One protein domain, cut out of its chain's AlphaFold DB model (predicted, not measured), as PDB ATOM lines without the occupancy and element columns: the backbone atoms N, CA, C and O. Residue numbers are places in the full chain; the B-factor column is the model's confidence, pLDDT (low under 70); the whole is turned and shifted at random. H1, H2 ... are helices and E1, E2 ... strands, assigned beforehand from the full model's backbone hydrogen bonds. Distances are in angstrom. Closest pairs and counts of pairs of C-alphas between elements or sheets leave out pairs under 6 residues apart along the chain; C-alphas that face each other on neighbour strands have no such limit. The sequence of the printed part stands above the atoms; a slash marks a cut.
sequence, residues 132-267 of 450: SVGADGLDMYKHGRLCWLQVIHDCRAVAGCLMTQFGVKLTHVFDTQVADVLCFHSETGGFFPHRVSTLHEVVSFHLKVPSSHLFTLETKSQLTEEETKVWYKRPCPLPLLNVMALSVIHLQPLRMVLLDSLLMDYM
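This is residues 132 to 267 of the 450 residues of the protein "Exonuclease 3'-5' domain containing 1" of Hippocampus comes (UniProt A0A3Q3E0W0). Three helices, H6, H7 and the short H8, follow one another end to end along the longest axis, with H2 side by side with H7; the hairpin of H3 and H4 packs on one side of this row, and a kinked ribbon of two parallel strands, covered by H1, lies to the other side. The ribbon is E1 beside E3, running on into E2 beside E4, and H5 sits at the far end beyond H6. The printed part has 136 residues, mostly helix, with eight named helices and four named strands in the order E1 E2 H1 E3 E4 H2 H3 H4 H5 H6 H7 H8. It is compact, with a radius of gyration of the C-alphas of 16.2 A and spans of 49 by 37 by 25 A.

Start at E1, residues 144 to 146, which runs on into E2, residues 149 to 152, at 87 degrees. Next comes H1, residues 155 to 164; its Leu 162 and Val 168 of E3, residues 168 to 170, have the closest C-alphas, 5.1 A apart. E3 is the parallel neighbour of E1, with N 146 and O 169 at 3.1 A, within hydrogen-bond range. E3 runs on at 59 degrees into E4, residues 173 to 175, the parallel neighbour of E2; look for N 174 and O 150 at 2.7 A. H2, residues 176 to 187, touches H7, residues 251 to 262, at a shallow tilt of 23 degrees, the same way; Cys 183 and Leu 262 have the closest C-alphas, 5.6 A apart. H3, residues 199 to 207, is the hub: it only just touches H2, with 3 pairs of C-alphas within 8 A, the closest Asp 180 and Val 202 at 7.2 A. H3 touches residues 253 to 258 of H7 at a steep tilt of 61 degrees, closest at C-alphas 207 and 254, 6.6 A. H3 and H4, residues 215 to 220, form a helical hairpin, closest at C-alphas 200 and 217, 6.2 A. H5, residues 225 to 232, is close to but not clearly touching H6, residues 238 to 249, with C-alphas 231 and 240 at 7.7 A. H4 touches residues 243 to 247 of H6, about perpendicular at 77 degrees, closest at C-alphas 216 and 243, 6.5 A. H8, residues 264 to 267, is near H2, with 5 pairs of C-alphas within 10 A. Every O i to N i+4 pair is within hydrogen-bond range in H1, H2, H3, H4 and H7; H6 has 7 of 8, H5 has 1 of 4 but 5 of 5 O i to N i+3 pairs, and H8 is too short for an i+4 pair.

Find C-alpha 144 at (338.530, 342.169, 352.062), where E1 begins. H1 is 13.9 A long, H2 16.1 A, H3 11.3 A and H5 12.0 A. H6 starts at C-alpha 238, (333.764, 343.566, 323.227), and is 16.4 A long; H7 is 15.9 A. H8 ends at C-alpha 267, (374.412, 347.820, 339.921).

The C-alphas farthest apart are those of Arg 234 and Met 267, 50.3 A. The printed part has no cut; the link from H2 to H3, 11 residues, is long. Residues 132 to 143 hold no named element, and residues 222 to 227, of which 225 to 227 belong to H5, and 233 to 238 stand free. The mean pLDDT of the printed part is 83.0, with residues 137 to 147, 219 and 221 to 228 under 70.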
ATOM      1  N   SER A 132     348.988 341.930 337.919       86.38
ATOM      2  CA  SER A 132     348.622 343.259 337.427       86.38
ATOM      3  C   SER A 132     347.153 343.530 337.726       86.38
ATOM      4  O   SER A 132     346.316 342.651 337.521       86.38
ATOM      5  N   VAL A 133     346.826 344.730 338.207       86.81
ATOM      6  CA  VAL A 133     345.447 345.093 338.564       86.81
ATOM      7  C   VAL A 133     345.053 346.401 337.887       86.81
ATOM      8  O   VAL A 133     345.762 347.399 337.980       86.81
ATOM      9  N   GLY A 134     343.887 346.383 337.245       82.50
ATOM     10  CA  GLY A 134     343.175 347.549 336.729       82.50
ATOM     11  C   GLY A 134     341.725 347.509 337.212       82.50
ATOM     12  O   GLY A 134     341.201 346.430 337.494       82.50
ATOM     13  N   ALA A 135     341.092 348.671 337.358       78.94
ATOM     14  CA  ALA A 135     339.711 348.767 337.823       78.94
ATOM     15  C   ALA A 135     338.979 349.928 337.144       78.94
ATOM     16  O   ALA A 135     339.537 351.015 337.029       78.94
ATOM     17  N   ASP A 136     337.717 349.692 336.775       70.06
ATOM     18  CA  ASP A 136     336.756 350.683 336.279       70.06
ATOM     19  C   ASP A 136     335.363 350.363 336.870       70.06
ATOM     20  O   ASP A 136     334.948 349.200 336.862       70.06
ATOM     21  N   GLY A 137     334.630 351.358 337.397       58.47
ATOM     22  CA  GLY A 137     333.256 351.185 337.919       58.47
ATOM     23  C   GLY A 137     332.815 352.206 338.989       58.47
ATOM     24  O   GLY A 137     333.654 352.912 339.547       58.47
ATOM     25  N   LEU A 138     331.503 352.281 339.289       47.78
ATOM     26  CA  LEU A 138     330.926 353.035 340.426       47.78
ATOM     27  C   LEU A 138     330.128 352.114 341.376       47.78
ATOM     28  O   LEU A 138     329.545 351.124 340.936       47.78
ATOM     29  N   ASP A 139     330.097 352.517 342.652       38.75
ATOM     30  CA  ASP A 139     329.246 352.098 343.780       38.75
ATOM     31  C   ASP A 139     328.890 350.607 343.937       38.75
ATOM     32  O   ASP A 139     327.964 350.142 343.280       38.75
ATOM     33  N   MET A 140     329.495 349.892 344.916       44.88
ATOM     34  CA  MET A 140     328.933 348.684 345.582       44.88
ATOM     35  C   MET A 140     329.827 348.072 346.694       44.88
ATOM     36  O   MET A 140     331.039 348.050 346.557       44.88
ATOM     37  N   TYR A 141     329.208 347.494 347.748       41.38
ATOM     38  CA  TYR A 141     329.817 347.137 349.055       41.38
ATOM     39  C   TYR A 141     330.140 345.655 349.321       41.38
ATOM     40  O   TYR A 141     329.233 344.839 349.165       41.38
ATOM     41  N   LYS A 142     331.350 345.337 349.847       52.03
ATOM     42  CA  LYS A 142     331.732 344.197 350.755       52.03
ATOM     43  C   LYS A 142     333.060 344.528 351.491       52.03
ATOM     44  O   LYS A 142     333.366 345.700 351.584       52.03
ATOM     45  N   HIS A 143     333.787 343.564 352.089       52.00
ATOM     46  CA  HIS A 143     335.076 343.769 352.789       52.00
ATOM     47  C   HIS A 143     336.128 342.726 352.362       52.00
ATOM     48  O   HIS A 143     335.774 341.566 352.136       52.00
ATOM     49  N   GLY A 144     337.418 343.092 352.333       58.97
ATOM     50  CA  GLY A 144     338.530 342.169 352.062       58.97
ATOM     51  C   GLY A 144     339.932 342.794 352.170       58.97
ATOM     52  O   GLY A 144     340.106 343.979 352.441       58.97
ATOM     53  N   ARG A 145     340.982 341.995 351.959       61.19
ATOM     54  CA  ARG A 145     342.368 342.482 351.812       61.19
ATOM     55  C   ARG A 145     343.030 341.747 350.657       61.19
ATOM     56  O   ARG A 145     342.922 340.525 350.586       61.19
ATOM     57  N   LEU A 146     343.732 342.483 349.800       63.38
ATOM     58  CA  LEU A 146     344.516 341.906 348.714       63.38
ATOM     59  C   LEU A 146     345.994 341.872 349.127       63.38
ATOM     60  O   LEU A 146     346.599 342.924 349.328       63.38
ATOM     61  N   CYS A 147     346.549 340.669 349.312       65.00
ATOM     62  CA  CYS A 147     347.872 340.462 349.928       65.00
ATOM     63  C   CYS A 147     348.992 340.093 348.935       65.00
ATOM     64  O   CYS A 147     350.130 339.914 349.357       65.00
ATOM     65  N   TRP A 148     348.688 339.935 347.646       80.38
ATOM     66  CA  TRP A 148     349.694 339.678 346.606       80.38
ATOM     67  C   TRP A 148     350.407 340.961 346.191       80.38
ATOM     68  O   TRP A 148     349.821 342.035 346.321       80.38
ATOM     69  N   LEU A 149     351.616 340.850 345.630       84.31
ATOM     70  CA  LEU A 149     352.257 341.998 344.991       84.31
ATOM     71  C   LEU A 149     351.405 342.439 343.792       84.31
ATOM     72  O   LEU A 149     351.276 341.699 342.816       84.31
ATOM     73  N   GLN A 150     350.817 343.627 343.884       90.62
ATOM     74  CA  GLN A 150     349.950 344.208 342.863       90.62
ATOM     75  C   GLN A 150     350.730 345.205 342.023       90.62
ATOM     76  O   GLN A 150     351.294 346.145 342.572       90.62
ATOM     77  N   VAL A 151     350.730 345.042 340.706       94.62
ATOM     78  CA  VAL A 151     351.285 346.030 339.780       94.62
ATOM     79  C   VAL A 151     350.151 346.898 339.263       94.62
ATOM     80  O   VAL A 151     349.218 346.385 338.646       94.62
ATOM     81  N   ILE A 152     350.211 348.195 339.549       95.12
ATOM     82  CA  ILE A 152     349.160 349.164 339.210       95.12
ATOM     83  C   ILE A 152     349.835 350.416 338.653       95.12
ATOM     84  O   ILE A 152     350.930 350.761 339.079       95.12
ATOM     85  N   HIS A 153     349.201 351.102 337.707       94.88
ATOM     86  CA  HIS A 153     349.620 352.440 337.300       94.88
ATOM     87  C   HIS A 153     348.704 353.472 337.953       94.88
ATOM     88  O   HIS A 153     347.500 353.419 337.717       94.88
ATOM     89  N   ASP A 154     349.262 354.380 338.758       94.75
ATOM     90  CA  ASP A 154     348.500 355.387 339.509       94.75
ATOM     91  C   ASP A 154     347.405 354.772 340.393       94.75
ATOM     92  O   ASP A 154     346.198 354.841 340.133       94.75
ATOM     93  N   CYS A 155     347.827 354.146 341.488       94.00
ATOM     94  CA  CYS A 155     346.916 353.408 342.354       94.00
ATOM     95  C   CYS A 155     345.948 354.291 343.157       94.00
ATOM     96  O   CYS A 155     345.100 353.740 343.855       94.00
ATOM     97  N   ARG A 156     346.019 355.627 343.083       92.75
ATOM     98  CA  ARG A 156     345.229 356.538 343.936       92.75
ATOM     99  C   ARG A 156     343.724 356.321 343.786       92.75
ATOM    100  O   ARG A 156     343.034 356.085 344.779       92.75
ATOM    101  N   ALA A 157     343.223 356.354 342.549       86.75
ATOM    102  CA  ALA A 157     341.798 356.173 342.272       86.75
ATOM    103  C   ALA A 157     341.342 354.736 342.571       86.75
ATOM    104  O   ALA A 157     340.320 354.530 343.224       86.75
ATOM    105  N   VAL A 158     342.142 353.742 342.168       86.38
ATOM    106  CA  VAL A 158     341.848 352.315 342.380       86.38
ATOM    107  C   VAL A 158     341.831 351.967 343.871       86.38
ATOM    108  O   VAL A 158     340.922 351.278 344.324       86.38
ATOM    109  N   ALA A 159     342.784 352.470 344.657       87.75
ATOM    110  CA  ALA A 159     342.847 352.264 346.103       87.75
ATOM    111  C   ALA A 159     341.636 352.875 346.812       87.75
ATOM    112  O   ALA A 159     341.040 352.224 347.671       87.75
ATOM    113  N   GLY A 160     341.268 354.105 346.431       84.25
ATOM    114  CA  GLY A 160     340.072 354.773 346.931       84.25
ATOM    115  C   GLY A 160     338.821 353.953 346.633       84.25
ATOM    116  O   GLY A 160     338.120 353.573 347.562       84.25
ATOM    117  N   CYS A 161     338.607 353.605 345.362       81.19
ATOM    118  CA  CYS A 161     337.468 352.814 344.895       81.19
ATOM    119  C   CYS A 161     337.381 351.444 345.585       81.19
ATOM    120  O   CYS A 161     336.343 351.091 346.140       81.19
ATOM    121  N   LEU A 162     338.475 350.683 345.631       81.94
ATOM    122  CA  LEU A 162     338.492 349.366 346.269       81.94
ATOM    123  C   LEU A 162     338.203 349.432 347.766       81.94
ATOM    124  O   LEU A 162     337.502 348.563 348.284       81.94
ATOM    125  N   MET A 163     338.696 350.462 348.450       79.50
ATOM    126  CA  MET A 163     338.422 350.654 349.867       79.50
ATOM    127  C   MET A 163     336.978 351.097 350.114       79.50
ATOM    128  O   MET A 163     336.298 350.497 350.942       79.50
ATOM    129  N   THR A 164     336.510 352.149 349.437       74.25
ATOM    130  CA  THR A 164     335.196 352.752 349.713       74.25
ATOM    131  C   THR A 164     334.051 351.898 349.194       74.25
ATOM    132  O   THR A 164     333.045 351.753 349.884       74.25
ATOM    133  N   GLN A 165     334.215 351.313 348.008       72.25
ATOM    134  CA  GLN A 165     333.223 350.431 347.417       72.25
ATOM    135  C   GLN A 165     333.413 349.038 348.015       72.25
ATOM    136  O   GLN A 165     332.614 348.600 348.823       72.25
ATOM    137  N   PHE A 166     334.519 348.350 347.764       71.44
ATOM    138  CA  PHE A 166     334.608 346.918 348.079       71.44
ATOM    139  C   PHE A 166     335.140 346.583 349.476       71.44
ATOM    140  O   PHE A 166     335.337 345.397 349.766       71.44
ATOM    141  N   GLY A 167     335.423 347.583 350.323       73.06
ATOM    142  CA  GLY A 167     336.084 347.387 351.620       73.06
ATOM    143  C   GLY A 167     337.396 346.609 351.493       73.06
ATOM    144  O   GLY A 167     337.812 345.936 352.440       73.06
ATOM    145  N   VAL A 168     338.005 346.635 350.302       81.19
ATOM    146  CA  VAL A 168     339.235 345.936 349.954       81.19
ATOM    147  C   VAL A 168     340.401 346.879 350.170       81.19
ATOM    148  O   VAL A 168     340.580 347.862 349.455       81.19
ATOM    149  N   LYS A 169     341.255 346.537 351.134       82.31
ATOM    150  CA  LYS A 169     342.528 347.234 351.306       82.31
ATOM    151  C   LYS A 169     343.565 346.698 350.322       82.31
ATOM    152  O   LYS A 169     343.942 345.526 350.417       82.31
ATOM    153  N   LEU A 170     344.063 347.570 349.444       84.06
ATOM    154  CA  LEU A 170     345.281 347.311 348.678       84.06
ATOM    155  C   LEU A 170     346.490 347.286 349.620       84.06
ATOM    156  O   LEU A 170     346.669 348.174 350.459       84.06
ATOM    157  N   THR A 171     347.309 346.246 349.498       84.81
ATOM    158  CA  THR A 171     348.580 346.095 350.218       84.81
ATOM    159  C   THR A 171     349.608 345.478 349.283       84.81
ATOM    160  O   THR A 171     349.231 344.694 348.423       84.81
ATOM    161  N   HIS A 172     350.889 345.818 349.466       89.50
ATOM    162  CA  HIS A 172     351.982 345.384 348.585       89.50
ATOM    163  C   HIS A 172     351.775 345.840 347.130       89.50
ATOM    164  O   HIS A 172     351.647 345.026 346.225       89.50
ATOM    165  N   VAL A 173     351.735 347.156 346.905       93.56
ATOM    166  CA  VAL A 173     351.558 347.746 345.569       93.56
ATOM    167  C   VAL A 173     352.913 348.158 344.993       93.56
ATOM    168  O   VAL A 173     353.677 348.866 345.648       93.56
ATOM    169  N   PHE A 174     353.193 347.736 343.764       96.44
ATOM    170  CA  PHE A 174     354.194 348.329 342.889       96.44
ATOM    171  C   PHE A 174     353.481 349.307 341.951       96.44
ATOM    172  O   PHE A 174     352.786 348.885 341.024       96.44
ATOM    173  N   ASP A 175     353.626 350.603 342.215       97.56
ATOM    174  CA  ASP A 175     353.021 351.650 341.395       97.56
ATOM    175  C   ASP A 175     353.973 352.048 340.259       97.56
ATOM    176  O   ASP A 175     355.043 352.613 340.503       97.56
ATOM    177  N   THR A 176     353.602 351.745 339.014       97.62
ATOM    178  CA  THR A 176     354.449 352.026 337.846       97.62
ATOM    179  C   THR A 176     354.568 353.517 337.544       97.62
ATOM    180  O   THR A 176     355.572 353.919 336.966       97.62
ATOM    181  N   GLN A 177     353.608 354.356 337.955       97.25
ATOM    182  CA  GLN A 177     353.717 355.811 337.802       97.25
ATOM    183  C   GLN A 177     354.738 356.382 338.793       97.25
ATOM    184  O   GLN A 177     355.557 357.221 338.424       97.25
ATOM    185  N   VAL A 178     354.732 355.898 340.040       97.88
ATOM    186  CA  VAL A 178     355.749 356.278 341.037       97.88
ATOM    187  C   VAL A 178     357.132 355.794 340.605       97.88
ATOM    188  O   VAL A 178     358.095 356.554 340.682       97.88
ATOM    189  N   ALA A 179     357.231 354.556 340.118       97.81
ATOM    190  CA  ALA A 179     358.484 354.013 339.608       97.81
ATOM    191  C   ALA A 179     359.017 354.823 338.412       97.81
ATOM    192  O   ALA A 179     360.184 355.189 338.433       97.81
ATOM    193  N   ASP A 180     358.174 355.194 337.440       97.81
ATOM    194  CA  ASP A 180     358.554 356.067 336.312       97.81
ATOM    195  C   ASP A 180     359.125 357.417 336.783       97.81
ATOM    196  O   ASP A 180     360.171 357.863 336.310       97.81
ATOM    197  N   VAL A 181     358.482 358.050 337.772       97.44
ATOM    198  CA  VAL A 181     358.972 359.306 338.364       97.44
ATOM    199  C   VAL A 181     360.328 359.114 339.045       97.44
ATOM    200  O   VAL A 181     361.198 359.974 338.907       97.44
ATOM    201  N   LEU A 182     360.529 358.008 339.766       97.19
ATOM    202  CA  LEU A 182     361.798 357.710 340.436       97.19
ATOM    203  C   LEU A 182     362.919 357.350 339.447       97.19
ATOM    204  O   LEU A 182     364.054 357.783 339.657       97.19
ATOM    205  N   CYS A 183     362.612 356.641 338.357       96.19
ATOM    206  CA  CYS A 183     363.543 356.424 337.246       96.19
ATOM    207  C   CYS A 183     363.997 357.769 336.673       96.19
ATOM    208  O   CYS A 183     365.191 358.065 336.671       96.19
ATOM    209  N   PHE A 184     363.048 358.640 336.307       96.00
ATOM    210  CA  PHE A 184     363.359 359.975 335.791       96.00
ATOM    211  C   PHE A 184     364.174 360.809 336.793       96.00
ATOM    212  O   PHE A 184     365.112 361.516 336.420       96.00
ATOM    213  N   HIS A 185     363.852 360.716 338.083       95.75
ATOM    214  CA  HIS A 185     364.587 361.405 339.139       95.75
ATOM    215  C   HIS A 185     366.046 360.951 339.228       95.75
ATOM    216  O   HIS A 185     366.950 361.784 339.333       95.75
ATOM    217  N   SER A 186     366.287 359.644 339.135       94.31
ATOM    218  CA  SER A 186     367.635 359.074 339.108       94.31
ATOM    219  C   SER A 186     368.409 359.480 337.846       94.31
ATOM    220  O   SER A 186     369.555 359.938 337.927       94.31
ATOM    221  N   GLU A 187     367.762 359.396 336.679       93.94
ATOM    222  CA  GLU A 187     368.336 359.732 335.369       93.94
ATOM    223  C   GLU A 187     368.716 361.210 335.241       93.94
ATOM    224  O   GLU A 187     369.676 361.548 334.549       93.94
ATOM    225  N   THR A 188     368.001 362.090 335.940       94.62
ATOM    226  CA  THR A 188     368.236 363.541 335.924       94.62
ATOM    227  C   THR A 188     369.079 364.038 337.097       94.62
ATOM    228  O   THR A 188     369.265 365.244 337.256       94.62
ATOM    229  N   GLY A 189     369.609 363.138 337.930       93.62
ATOM    230  CA  GLY A 189     370.458 363.526 339.058       93.62
ATOM    231  C   GLY A 189     369.705 364.292 340.154       93.62
ATOM    232  O   GLY A 189     370.291 365.133 340.849       93.62
ATOM    233  N   GLY A 190     368.407 364.023 340.307       93.69
ATOM    234  CA  GLY A 190     367.588 364.513 341.413       93.69
ATOM    235  C   GLY A 190     366.481 365.505 341.048       93.69
ATOM    236  O   GLY A 190     365.910 366.113 341.953       93.69
ATOM    237  N   PHE A 191     366.155 365.702 339.769       95.31
ATOM    238  CA  PHE A 191     365.015 366.543 339.394       95.31
ATOM    239  C   PHE A 191     363.709 365.750 339.354       95.31
ATOM    240  O   PHE A 191     363.688 364.556 339.083       95.31
ATOM    241  N   PHE A 192     362.586 366.418 339.605       95.69
ATOM    242  CA  PHE A 192     361.262 365.834 339.386       95.69
ATOM    243  C   PHE A 192     360.675 366.312 338.053       95.69
ATOM    244  O   PHE A 192     360.935 367.448 337.636       95.69
ATOM    245  N   PRO A 193     359.866 365.478 337.378       95.94
ATOM    246  CA  PRO A 193     359.168 365.905 336.179       95.94
ATOM    247  C   PRO A 193     358.033 366.873 336.540       95.94
ATOM    248  O   PRO A 193     357.423 366.786 337.604       95.94
ATOM    249  N   HIS A 194     357.719 367.794 335.629       95.44
ATOM    250  CA  HIS A 194     356.620 368.751 335.786       95.44
ATOM    251  C   HIS A 194     355.245 368.071 335.869       95.44
ATOM    252  O   HIS A 194     354.361 368.544 336.581       95.44
ATOM    253  N   ARG A 195     355.076 366.953 335.152       93.88
ATOM    254  CA  ARG A 195     353.869 366.124 335.173       93.88
ATOM    255  C   ARG A 195     354.232 364.645 335.215       93.88
ATOM    256  O   ARG A 195     355.272 364.250 334.688       93.88
ATOM    257  N   VAL A 196     353.347 363.845 335.794       95.06
ATOM    258  CA  VAL A 196     353.423 362.380 335.745       95.06
ATOM    259  C   VAL A 196     353.048 361.851 334.361       95.06
ATOM    260  O   VAL A 196     352.408 362.554 333.575       95.06
ATOM    261  N   SER A 197     353.456 360.617 334.058       93.12
ATOM    262  CA  SER A 197     353.045 359.929 332.828       93.12
ATOM    263  C   SER A 197     351.665 359.337 332.977       93.12
ATOM    264  O   SER A 197     351.319 358.820 334.038       93.12
ATOM    265  N   THR A 198     350.939 359.321 331.874       92.31
ATOM    266  CA  THR A 198     349.845 358.385 331.642       92.31
ATOM    267  C   THR A 198     350.394 356.986 331.338       92.31
ATOM    268  O   THR A 198     351.544 356.832 330.921       92.31
ATOM    269  N   LEU A 199     349.562 355.950 331.488       91.25
ATOM    270  CA  LEU A 199     349.970 354.567 331.218       91.25
ATOM    271  C   LEU A 199     350.496 354.385 329.786       91.25
ATOM    272  O   LEU A 199     351.494 353.696 329.592       91.25
ATOM    273  N   HIS A 200     349.858 355.019 328.795       89.06
ATOM    274  CA  HIS A 200     350.276 354.898 327.397       89.06
ATOM    275  C   HIS A 200     351.684 355.479 327.172       89.06
ATOM    276  O   HIS A 200     352.501 354.841 326.510       89.06
ATOM    277  N   GLU A 201     351.999 356.636 327.775       91.88
ATOM    278  CA  GLU A 201     353.325 357.264 327.683       91.88
ATOM    279  C   GLU A 201     354.399 356.353 328.288       91.88
ATOM    280  O   GLU A 201     355.436 356.133 327.664       91.88
ATOM    281  N   VAL A 202     354.140 355.773 329.470       93.31
ATOM    282  CA  VAL A 202     355.103 354.877 330.136       93.31
ATOM    283  C   VAL A 202     355.325 353.604 329.320       93.31
ATOM    284  O   VAL A 202     356.467 353.186 329.130       93.31
ATOM    285  N   VAL A 203     354.253 352.983 328.822       91.56
ATOM    286  CA  VAL A 203     354.347 351.753 328.022       91.56
ATOM    287  C   VAL A 203     355.102 352.012 326.720       91.56
ATOM    288  O   VAL A 203     356.015 351.256 326.390       91.56
ATOM    289  N   SER A 204     354.789 353.099 326.014       91.56
ATOM    290  CA  SER A 204     355.499 353.448 324.782       91.56
ATOM    291  C   SER A 204     356.979 353.731 325.046       91.56
ATOM    292  O   SER A 204     357.852 353.202 324.355       91.56
ATOM    293  N   PHE A 205     357.286 354.495 326.098       91.69
ATOM    294  CA  PHE A 205     358.659 354.876 326.409       91.69
ATOM    295  C   PHE A 205     359.523 353.696 326.876       91.69
ATOM    296  O   PHE A 205     360.622 353.508 326.349       91.69
ATOM    297  N   HIS A 206     359.051 352.892 327.834       93.00
ATOM    298  CA  HIS A 206     359.857 351.829 328.457       93.00
ATOM    299  C   HIS A 206     359.799 350.507 327.692       93.00
ATOM    300  O   HIS A 206     360.827 349.853 327.541       93.00
ATOM    301  N   LEU A 207     358.628 350.120 327.175       91.06
ATOM    302  CA  LEU A 207     358.459 348.852 326.449       91.06
ATOM    303  C   LEU A 207     358.624 348.989 324.932       91.06
ATOM    304  O   LEU A 207     358.588 347.981 324.232       91.06
ATOM    305  N   LYS A 208     358.810 350.213 324.420       90.25
ATOM    306  CA  LYS A 208     358.969 350.505 322.981       90.25
ATOM    307  C   LYS A 208     357.781 350.048 322.131       90.25
ATOM    308  O   LYS A 208     357.929 349.787 320.939       90.25
ATOM    309  N   VAL A 209     356.594 349.971 322.736       84.44
ATOM    310  CA  VAL A 209     355.356 349.655 322.019       84.44
ATOM    311  C   VAL A 209     354.947 350.874 321.175       84.44
ATOM    312  O   VAL A 209     354.894 351.988 321.717       84.44
ATOM    313  N   PRO A 210     354.661 350.709 319.870       80.81
ATOM    314  CA  PRO A 210     354.272 351.830 319.020       80.81
ATOM    315  C   PRO A 210     352.932 352.432 319.454       80.81
ATOM    316  O   PRO A 210     352.002 351.708 319.814       80.81
ATOM    317  N   SER A 211     352.804 353.758 319.361       76.69
ATOM    318  CA  SER A 211     351.591 354.477 319.780       76.69
ATOM    319  C   SER A 211     350.329 354.037 319.032       76.69
ATOM    320  O   SER A 211     349.244 354.114 319.599       76.69
ATOM    321  N   SER A 212     350.457 353.510 317.807       74.62
ATOM    322  CA  SER A 212     349.338 352.935 317.043       74.62
ATOM    323  C   SER A 212     348.609 351.824 317.806       74.62
ATOM    324  O   SER A 212     347.386 351.767 317.775       74.62
ATOM    325  N   HIS A 213     349.336 351.001 318.569       73.19
ATOM    326  CA  HIS A 213     348.762 349.916 319.376       73.19
ATOM    327  C   HIS A 213     348.222 350.396 320.735       73.19
ATOM    328  O   HIS A 213     347.543 349.650 321.437       73.19
ATOM    329  N   LEU A 214     348.527 351.637 321.128       76.88
ATOM    330  CA  LEU A 214     348.173 352.210 322.432       76.88
ATOM    331  C   LEU A 214     347.112 353.311 322.342       76.88
ATOM    332  O   LEU A 214     346.632 353.776 323.378       76.88
ATOM    333  N   PHE A 215     346.710 353.692 321.127       74.00
ATOM    334  CA  PHE A 215     345.706 354.723 320.862       74.00
ATOM    335  C   PHE A 215     344.396 354.487 321.636       74.00
ATOM    336  O   PHE A 215     343.767 355.414 322.152       74.00
ATOM    337  N   THR A 216     344.018 353.221 321.813       73.12
ATOM    338  CA  THR A 216     342.840 352.806 322.585       73.12
ATOM    339  C   THR A 216     342.929 353.190 324.071       73.12
ATOM    340  O   THR A 216     341.925 353.575 324.673       73.12
ATOM    341  N   LEU A 217     344.122 353.129 324.678       72.50
ATOM    342  CA  LEU A 217     344.342 353.549 326.070       72.50
ATOM    343  C   LEU A 217     344.342 355.073 326.211       72.50
ATOM    344  O   LEU A 217     343.832 355.597 327.202       72.50
ATOM    345  N   GLU A 218     344.886 355.777 325.219       71.06
ATOM    346  CA  GLU A 218     344.857 357.239 325.159       71.06
ATOM    347  C   GLU A 218     343.413 357.750 325.077       71.06
ATOM    348  O   GLU A 218     342.996 358.565 325.904       71.06
ATOM    349  N   THR A 219     342.616 357.185 324.168       68.62
ATOM    350  CA  THR A 219     341.206 357.554 323.971       68.62
ATOM    351  C   THR A 219     340.376 357.339 325.240       68.62
ATOM    352  O   THR A 219     339.577 358.200 325.605       68.62
ATOM    353  N   LYS A 220     340.605 356.241 325.984       71.25
ATOM    354  CA  LYS A 220     339.920 355.984 327.266       71.25
ATOM    355  C   LYS A 220     340.102 357.133 328.264       71.25
ATOM    356  O   LYS A 220     339.164 357.468 328.982       71.25
ATOM    357  N   SER A 221     341.297 357.721 328.329       66.31
ATOM    358  CA  SER A 221     341.611 358.779 329.298       66.31
ATOM    359  C   SER A 221     340.879 360.104 329.041       66.31
ATOM    360  O   SER A 221     340.861 360.961 329.920       66.31
ATOM    361  N   GLN A 222     340.262 360.257 327.865       67.88
ATOM    362  CA  GLN A 222     339.609 361.486 327.405       67.88
ATOM    363  C   GLN A 222     338.071 361.380 327.364       67.88
ATOM    364  O   GLN A 222     337.412 362.316 326.919       67.88
ATOM    365  N   LEU A 223     337.493 360.260 327.817       67.88
ATOM    366  CA  LEU A 223     336.043 360.041 327.795       67.88
ATOM    367  C   LEU A 223     335.304 360.968 328.772       67.88
ATOM    368  O   LEU A 223     335.718 361.162 329.916       67.88
ATOM    369  N   THR A 224     334.162 361.492 328.332       64.88
ATOM    370  CA  THR A 224     333.243 362.300 329.149       64.88
ATOM    371  C   THR A 224     332.425 361.443 330.131       64.88
ATOM    372  O   THR A 224     332.341 360.216 330.014       64.88
ATOM    373  N   GLU A 225     331.771 362.075 331.115       62.94
ATOM    374  CA  GLU A 225     330.913 361.373 332.091       62.94
ATOM    375  C   GLU A 225     329.752 360.613 331.429       62.94
ATOM    376  O   GLU A 225     329.432 359.487 331.816       62.94
ATOM    377  N   GLU A 226     329.142 361.194 330.393       61.22
ATOM    378  CA  GLU A 226     328.066 360.557 329.627       61.22
ATOM    379  C   GLU A 226     328.573 359.340 328.844       61.22
ATOM    380  O   GLU A 226     327.928 358.289 328.824       61.22
ATOM    381  N   GLU A 227     329.774 359.430 328.270       66.81
ATOM    382  CA  GLU A 227     330.414 358.307 327.580       66.81
ATOM    383  C   GLU A 227     330.823 357.202 328.553       66.81
ATOM    384  O   GLU A 227     330.735 356.021 328.220       66.81
ATOM    385  N   THR A 228     331.155 357.555 329.796       68.19
ATOM    386  CA  THR A 228     331.471 356.596 330.864       68.19
ATOM    387  C   THR A 228     330.261 355.722 331.228       68.19
ATOM    388  O   THR A 228     330.426 354.588 331.690       68.19
ATOM    389  N   LYS A 229     329.026 356.152 330.924       71.88
ATOM    390  CA  LYS A 229     327.825 355.319 331.130       71.88
ATOM    391  C   LYS A 229     327.825 354.048 330.274       71.88
ATOM    392  O   LYS A 229     327.124 353.087 330.603       71.88
ATOM    393  N   VAL A 230     328.637 353.984 329.213       73.62
ATOM    394  CA  VAL A 230     328.794 352.775 328.386       73.62
ATOM    395  C   VAL A 230     329.281 351.571 329.204       73.62
ATOM    396  O   VAL A 230     328.859 350.446 328.929       73.62
ATOM    397  N   TRP A 231     330.062 351.803 330.268       75.56
ATOM    398  CA  TRP A 231     330.554 350.769 331.184       75.56
ATOM    399  C   TRP A 231     329.444 350.084 331.996       75.56
ATOM    400  O   TRP A 231     329.687 349.031 332.585       75.56
ATOM    401  N   TYR A 232     328.215 350.616 331.998       73.69
ATOM    402  CA  TYR A 232     327.036 349.992 332.621       73.69
ATOM    403  C   TYR A 232     326.234 349.105 331.674       73.69
ATOM    404  O   TYR A 232     325.413 348.313 332.139       73.69
ATOM    405  N   LYS A 233     326.462 349.192 330.356       75.50
ATOM    406  CA  LYS A 233     325.744 348.347 329.396       75.50
ATOM    407  C   LYS A 233     326.123 346.880 329.612       75.50
ATOM    408  O   LYS A 233     327.286 346.545 329.855       75.50
ATOM    409  N   ARG A 234     325.121 346.002 329.581       77.94
ATOM    410  CA  ARG A 234     325.283 344.550 329.729       77.94
ATOM    411  C   ARG A 234     324.563 343.829 328.578       77.94
ATOM    412  O   ARG A 234     323.438 344.227 328.278       77.94
ATOM    413  N   PRO A 235     325.166 342.791 327.959       82.75
ATOM    414  CA  PRO A 235     326.556 342.341 328.144       82.75
ATOM    415  C   PRO A 235     327.565 343.446 327.785       82.75
ATOM    416  O   PRO A 235     327.251 344.344 327.006       82.75
ATOM    417  N   CYS A 236     328.740 343.438 328.425       75.94
ATOM    418  CA  CYS A 236     329.753 344.467 328.181       75.94
ATOM    419  C   CYS A 236     330.225 344.382 326.718       75.94
ATOM    420  O   CYS A 236     330.613 343.291 326.292       75.94
ATOM    421  N   PRO A 237     330.211 345.488 325.950       80.62
ATOM    422  CA  PRO A 237     330.728 345.506 324.586       80.62
ATOM    423  C   PRO A 237     332.166 344.977 324.491       80.62
ATOM    424  O   PRO A 237     333.018 345.344 325.302       80.62
ATOM    425  N   LEU A 238     332.444 344.163 323.464       78.06
ATOM    426  CA  LEU A 238     333.764 343.566 323.227       78.06
ATOM    427  C   LEU A 238     334.911 344.597 323.151       78.06
ATOM    428  O   LEU A 238     335.933 344.361 323.793       78.06
ATOM    429  N   PRO A 239     334.759 345.767 322.496       79.38
ATOM    430  CA  PRO A 239     335.819 346.775 322.479       79.38
ATOM    431  C   PRO A 239     336.222 347.265 323.877       79.38
ATOM    432  O   PRO A 239     337.402 347.466 324.139       79.38
ATOM    433  N   LEU A 240     335.269 347.394 324.809       78.38
ATOM    434  CA  LEU A 240     335.565 347.797 326.190       78.38
ATOM    435  C   LEU A 240     336.310 346.705 326.961       78.38
ATOM    436  O   LEU A 240     337.186 347.012 327.768       78.38
ATOM    437  N   LEU A 241     335.992 345.434 326.699       80.94
ATOM    438  CA  LEU A 241     336.720 344.302 327.274       80.94
ATOM    439  C   LEU A 241     338.175 344.284 326.786       80.94
ATOM    440  O   LEU A 241     339.082 344.111 327.600       80.94
ATOM    441  N   ASN A 242     338.401 344.566 325.499       80.00
ATOM    442  CA  ASN A 242     339.748 344.718 324.946       80.00
ATOM    443  C   ASN A 242     340.499 345.879 325.611       80.00
ATOM    444  O   ASN A 242     341.641 345.699 326.025       80.00
ATOM    445  N   VAL A 243     339.857 347.040 325.799       80.62
ATOM    446  CA  VAL A 243     340.472 348.183 326.502       80.62
ATOM    447  C   VAL A 243     340.876 347.804 327.933       80.62
ATOM    448  O   VAL A 243     341.984 348.126 328.366       80.62
ATOM    449  N   MET A 244     340.009 347.097 328.671       82.31
ATOM    450  CA  MET A 244     340.333 346.633 330.027       82.31
ATOM    451  C   MET A 244     341.523 345.678 330.026       82.31
ATOM    452  O   MET A 244     342.427 345.839 330.844       82.31
ATOM    453  N   ALA A 245     341.561 344.723 329.097       82.75
ATOM    454  CA  ALA A 245     342.672 343.788 328.993       82.75
ATOM    455  C   ALA A 245     343.987 344.524 328.666       82.75
ATOM    456  O   ALA A 245     344.970 344.384 329.397       82.75
ATOM    457  N   LEU A 246     343.982 345.394 327.652       81.56
ATOM    458  CA  LEU A 246     345.137 346.210 327.258       81.56
ATOM    459  C   LEU A 246     345.680 347.068 328.413       81.56
ATOM    460  O   LEU A 246     346.890 347.260 328.527       81.56
ATOM    461  N   SER A 247     344.807 347.537 329.311       83.62
ATOM    462  CA  SER A 247     345.218 348.353 330.461       83.62
ATOM    463  C   SER A 247     346.067 347.601 331.495       83.62
ATOM    464  O   SER A 247     346.749 348.235 332.299       83.62
ATOM    465  N   VAL A 248     346.060 346.262 331.471       89.88
ATOM    466  CA  VAL A 248     346.767 345.434 332.459       89.88
ATOM    467  C   VAL A 248     347.850 344.535 331.871       89.88
ATOM    468  O   VAL A 248     348.800 344.219 332.594       89.88
ATOM    469  N   ILE A 249     347.768 344.148 330.589       87.31
ATOM    470  CA  ILE A 249     348.723 343.191 329.997       87.31
ATOM    471  C   ILE A 249     350.175 343.682 330.052       87.31
ATOM    472  O   ILE A 249     351.092 342.896 330.282       87.31
ATOM    473  N   HIS A 250     350.391 344.990 329.902       89.88
ATOM    474  CA  HIS A 250     351.730 345.571 329.844       89.88
ATOM    475  C   HIS A 250     352.320 345.877 331.223       89.88
ATOM    476  O   HIS A 250     353.524 346.098 331.329       89.88
ATOM    477  N   LEU A 251     351.516 345.870 332.292       93.81
ATOM    478  CA  LEU A 251     351.970 346.295 333.620       93.81
ATOM    479  C   LEU A 251     353.061 345.380 334.186       93.81
ATOM    480  O   LEU A 251     354.027 345.869 334.769       93.81
ATOM    481  N   GLN A 252     352.956 344.065 333.990       89.44
ATOM    482  CA  GLN A 252     353.952 343.126 334.510       89.44
ATOM    483  C   GLN A 252     355.305 343.235 333.779       89.44
ATOM    484  O   GLN A 252     356.313 343.381 334.476       89.44
ATOM    485  N   PRO A 253     355.372 343.226 332.430       91.94
ATOM    486  CA  PRO A 253     356.608 343.547 331.712       91.94
ATOM    487  C   PRO A 253     357.170 344.917 332.100       91.94
ATOM    488  O   PRO A 253     358.367 345.048 332.353       91.94
ATOM    489  N   LEU A 254     356.299 345.923 332.231       94.75
ATOM    490  CA  LEU A 254     356.699 347.275 332.601       94.75
ATOM    491  C   LEU A 254     357.348 347.331 333.989       94.75
ATOM    492  O   LEU A 254     358.364 347.998 334.163       94.75
ATOM    493  N   ARG A 255     356.818 346.591 334.969       95.44
ATOM    494  CA  ARG A 255     357.445 346.467 336.292       95.44
ATOM    495  C   ARG A 255     358.878 345.948 336.201       95.44
ATOM    496  O   ARG A 255     359.718 346.434 336.951       95.44
ATOM    497  N   MET A 256     359.142 344.950 335.359       92.69
ATOM    498  CA  MET A 256     360.487 344.374 335.243       92.69
ATOM    499  C   MET A 256     361.478 345.418 334.724       92.69
ATOM    500  O   MET A 256     362.476 345.676 335.386       92.69
ATOM    501  N   VAL A 257     361.131 346.104 333.631       95.38
ATOM    502  CA  VAL A 257     361.980 347.154 333.041       95.38
ATOM    503  C   VAL A 257     362.202 348.323 334.006       95.38
ATOM    504  O   VAL A 257     363.322 348.809 334.152       95.38
ATOM    505  N   LEU A 258     361.154 348.757 334.712       96.31
ATOM    506  CA  LEU A 258     361.270 349.835 335.696       96.31
ATOM    507  C   LEU A 258     362.139 349.431 336.894       96.31
ATOM    508  O   LEU A 258     362.917 350.247 337.374       96.31
ATOM    509  N   LEU A 259     362.041 348.190 337.380       95.25
ATOM    510  CA  LEU A 259     362.909 347.703 338.458       95.25
ATOM    511  C   LEU A 259     364.379 347.678 338.044       95.25
ATOM    512  O   LEU A 259     365.220 348.118 338.826       95.25
ATOM    513  N   ASP A 260     364.672 347.219 336.828       93.19
ATOM    514  CA  ASP A 260     366.037 347.217 336.297       93.19
ATOM    515  C   ASP A 260     366.598 348.649 336.237       93.19
ATOM    516  O   ASP A 260     367.714 348.904 336.690       93.19
ATOM    517  N   SER A 261     365.788 349.610 335.779       94.25
ATOM    518  CA  SER A 261     366.152 351.034 335.753       94.25
ATOM    519  C   SER A 261     366.368 351.618 337.159       94.25
ATOM    520  O   SER A 261     367.371 352.290 337.406       94.25
ATOM    521  N   LEU A 262     365.488 351.314 338.122       94.38
ATOM    522  CA  LEU A 262     365.629 351.767 339.516       94.38
ATOM    523  C   LEU A 262     366.894 351.226 340.193       94.38
ATOM    524  O   LEU A 262     367.457 351.888 341.065       94.38
ATOM    525  N   LEU A 263     367.338 350.030 339.805       94.44
ATOM    526  CA  LEU A 263     368.528 349.381 340.355       94.44
ATOM    527  C   LEU A 263     369.818 349.743 339.608       94.44
ATOM    528  O   LEU A 263     370.891 349.333 340.042       94.44
ATOM    529  N   MET A 264     369.754 350.533 338.537       92.88
ATOM    530  CA  MET A 264     370.905 350.804 337.670       92.88
ATOM    531  C   MET A 264     372.095 351.437 338.412       92.88
ATOM    532  O   MET A 264     373.228 350.995 338.242       92.88
ATOM    533  N   ASP A 265     371.851 352.421 339.284       92.25
ATOM    534  CA  ASP A 265     372.913 353.057 340.083       92.25
ATOM    535  C   ASP A 265     373.536 352.086 341.081       92.25
ATOM    536  O   ASP A 265     374.751 352.060 341.256       92.25
ATOM    537  N   TYR A 266     372.699 351.268 341.719       93.12
ATOM    538  CA  TYR A 266     373.160 350.233 342.633       93.12
ATOM    539  C   TYR A 266     374.066 349.236 341.902       93.12
ATOM    540  O   TYR A 266     375.164 348.952 342.374       93.12
ATOM    541  N   MET A 267     373.637 348.760 340.730       92.50
ATOM    542  CA  MET A 267     374.412 347.820 339.921       92.50
ATOM    543  C   MET A 267     375.749 348.425 339.482       92.50
ATOM    544  O   MET A 267     376.774 347.779 339.655       92.50
TER     545      MET A 267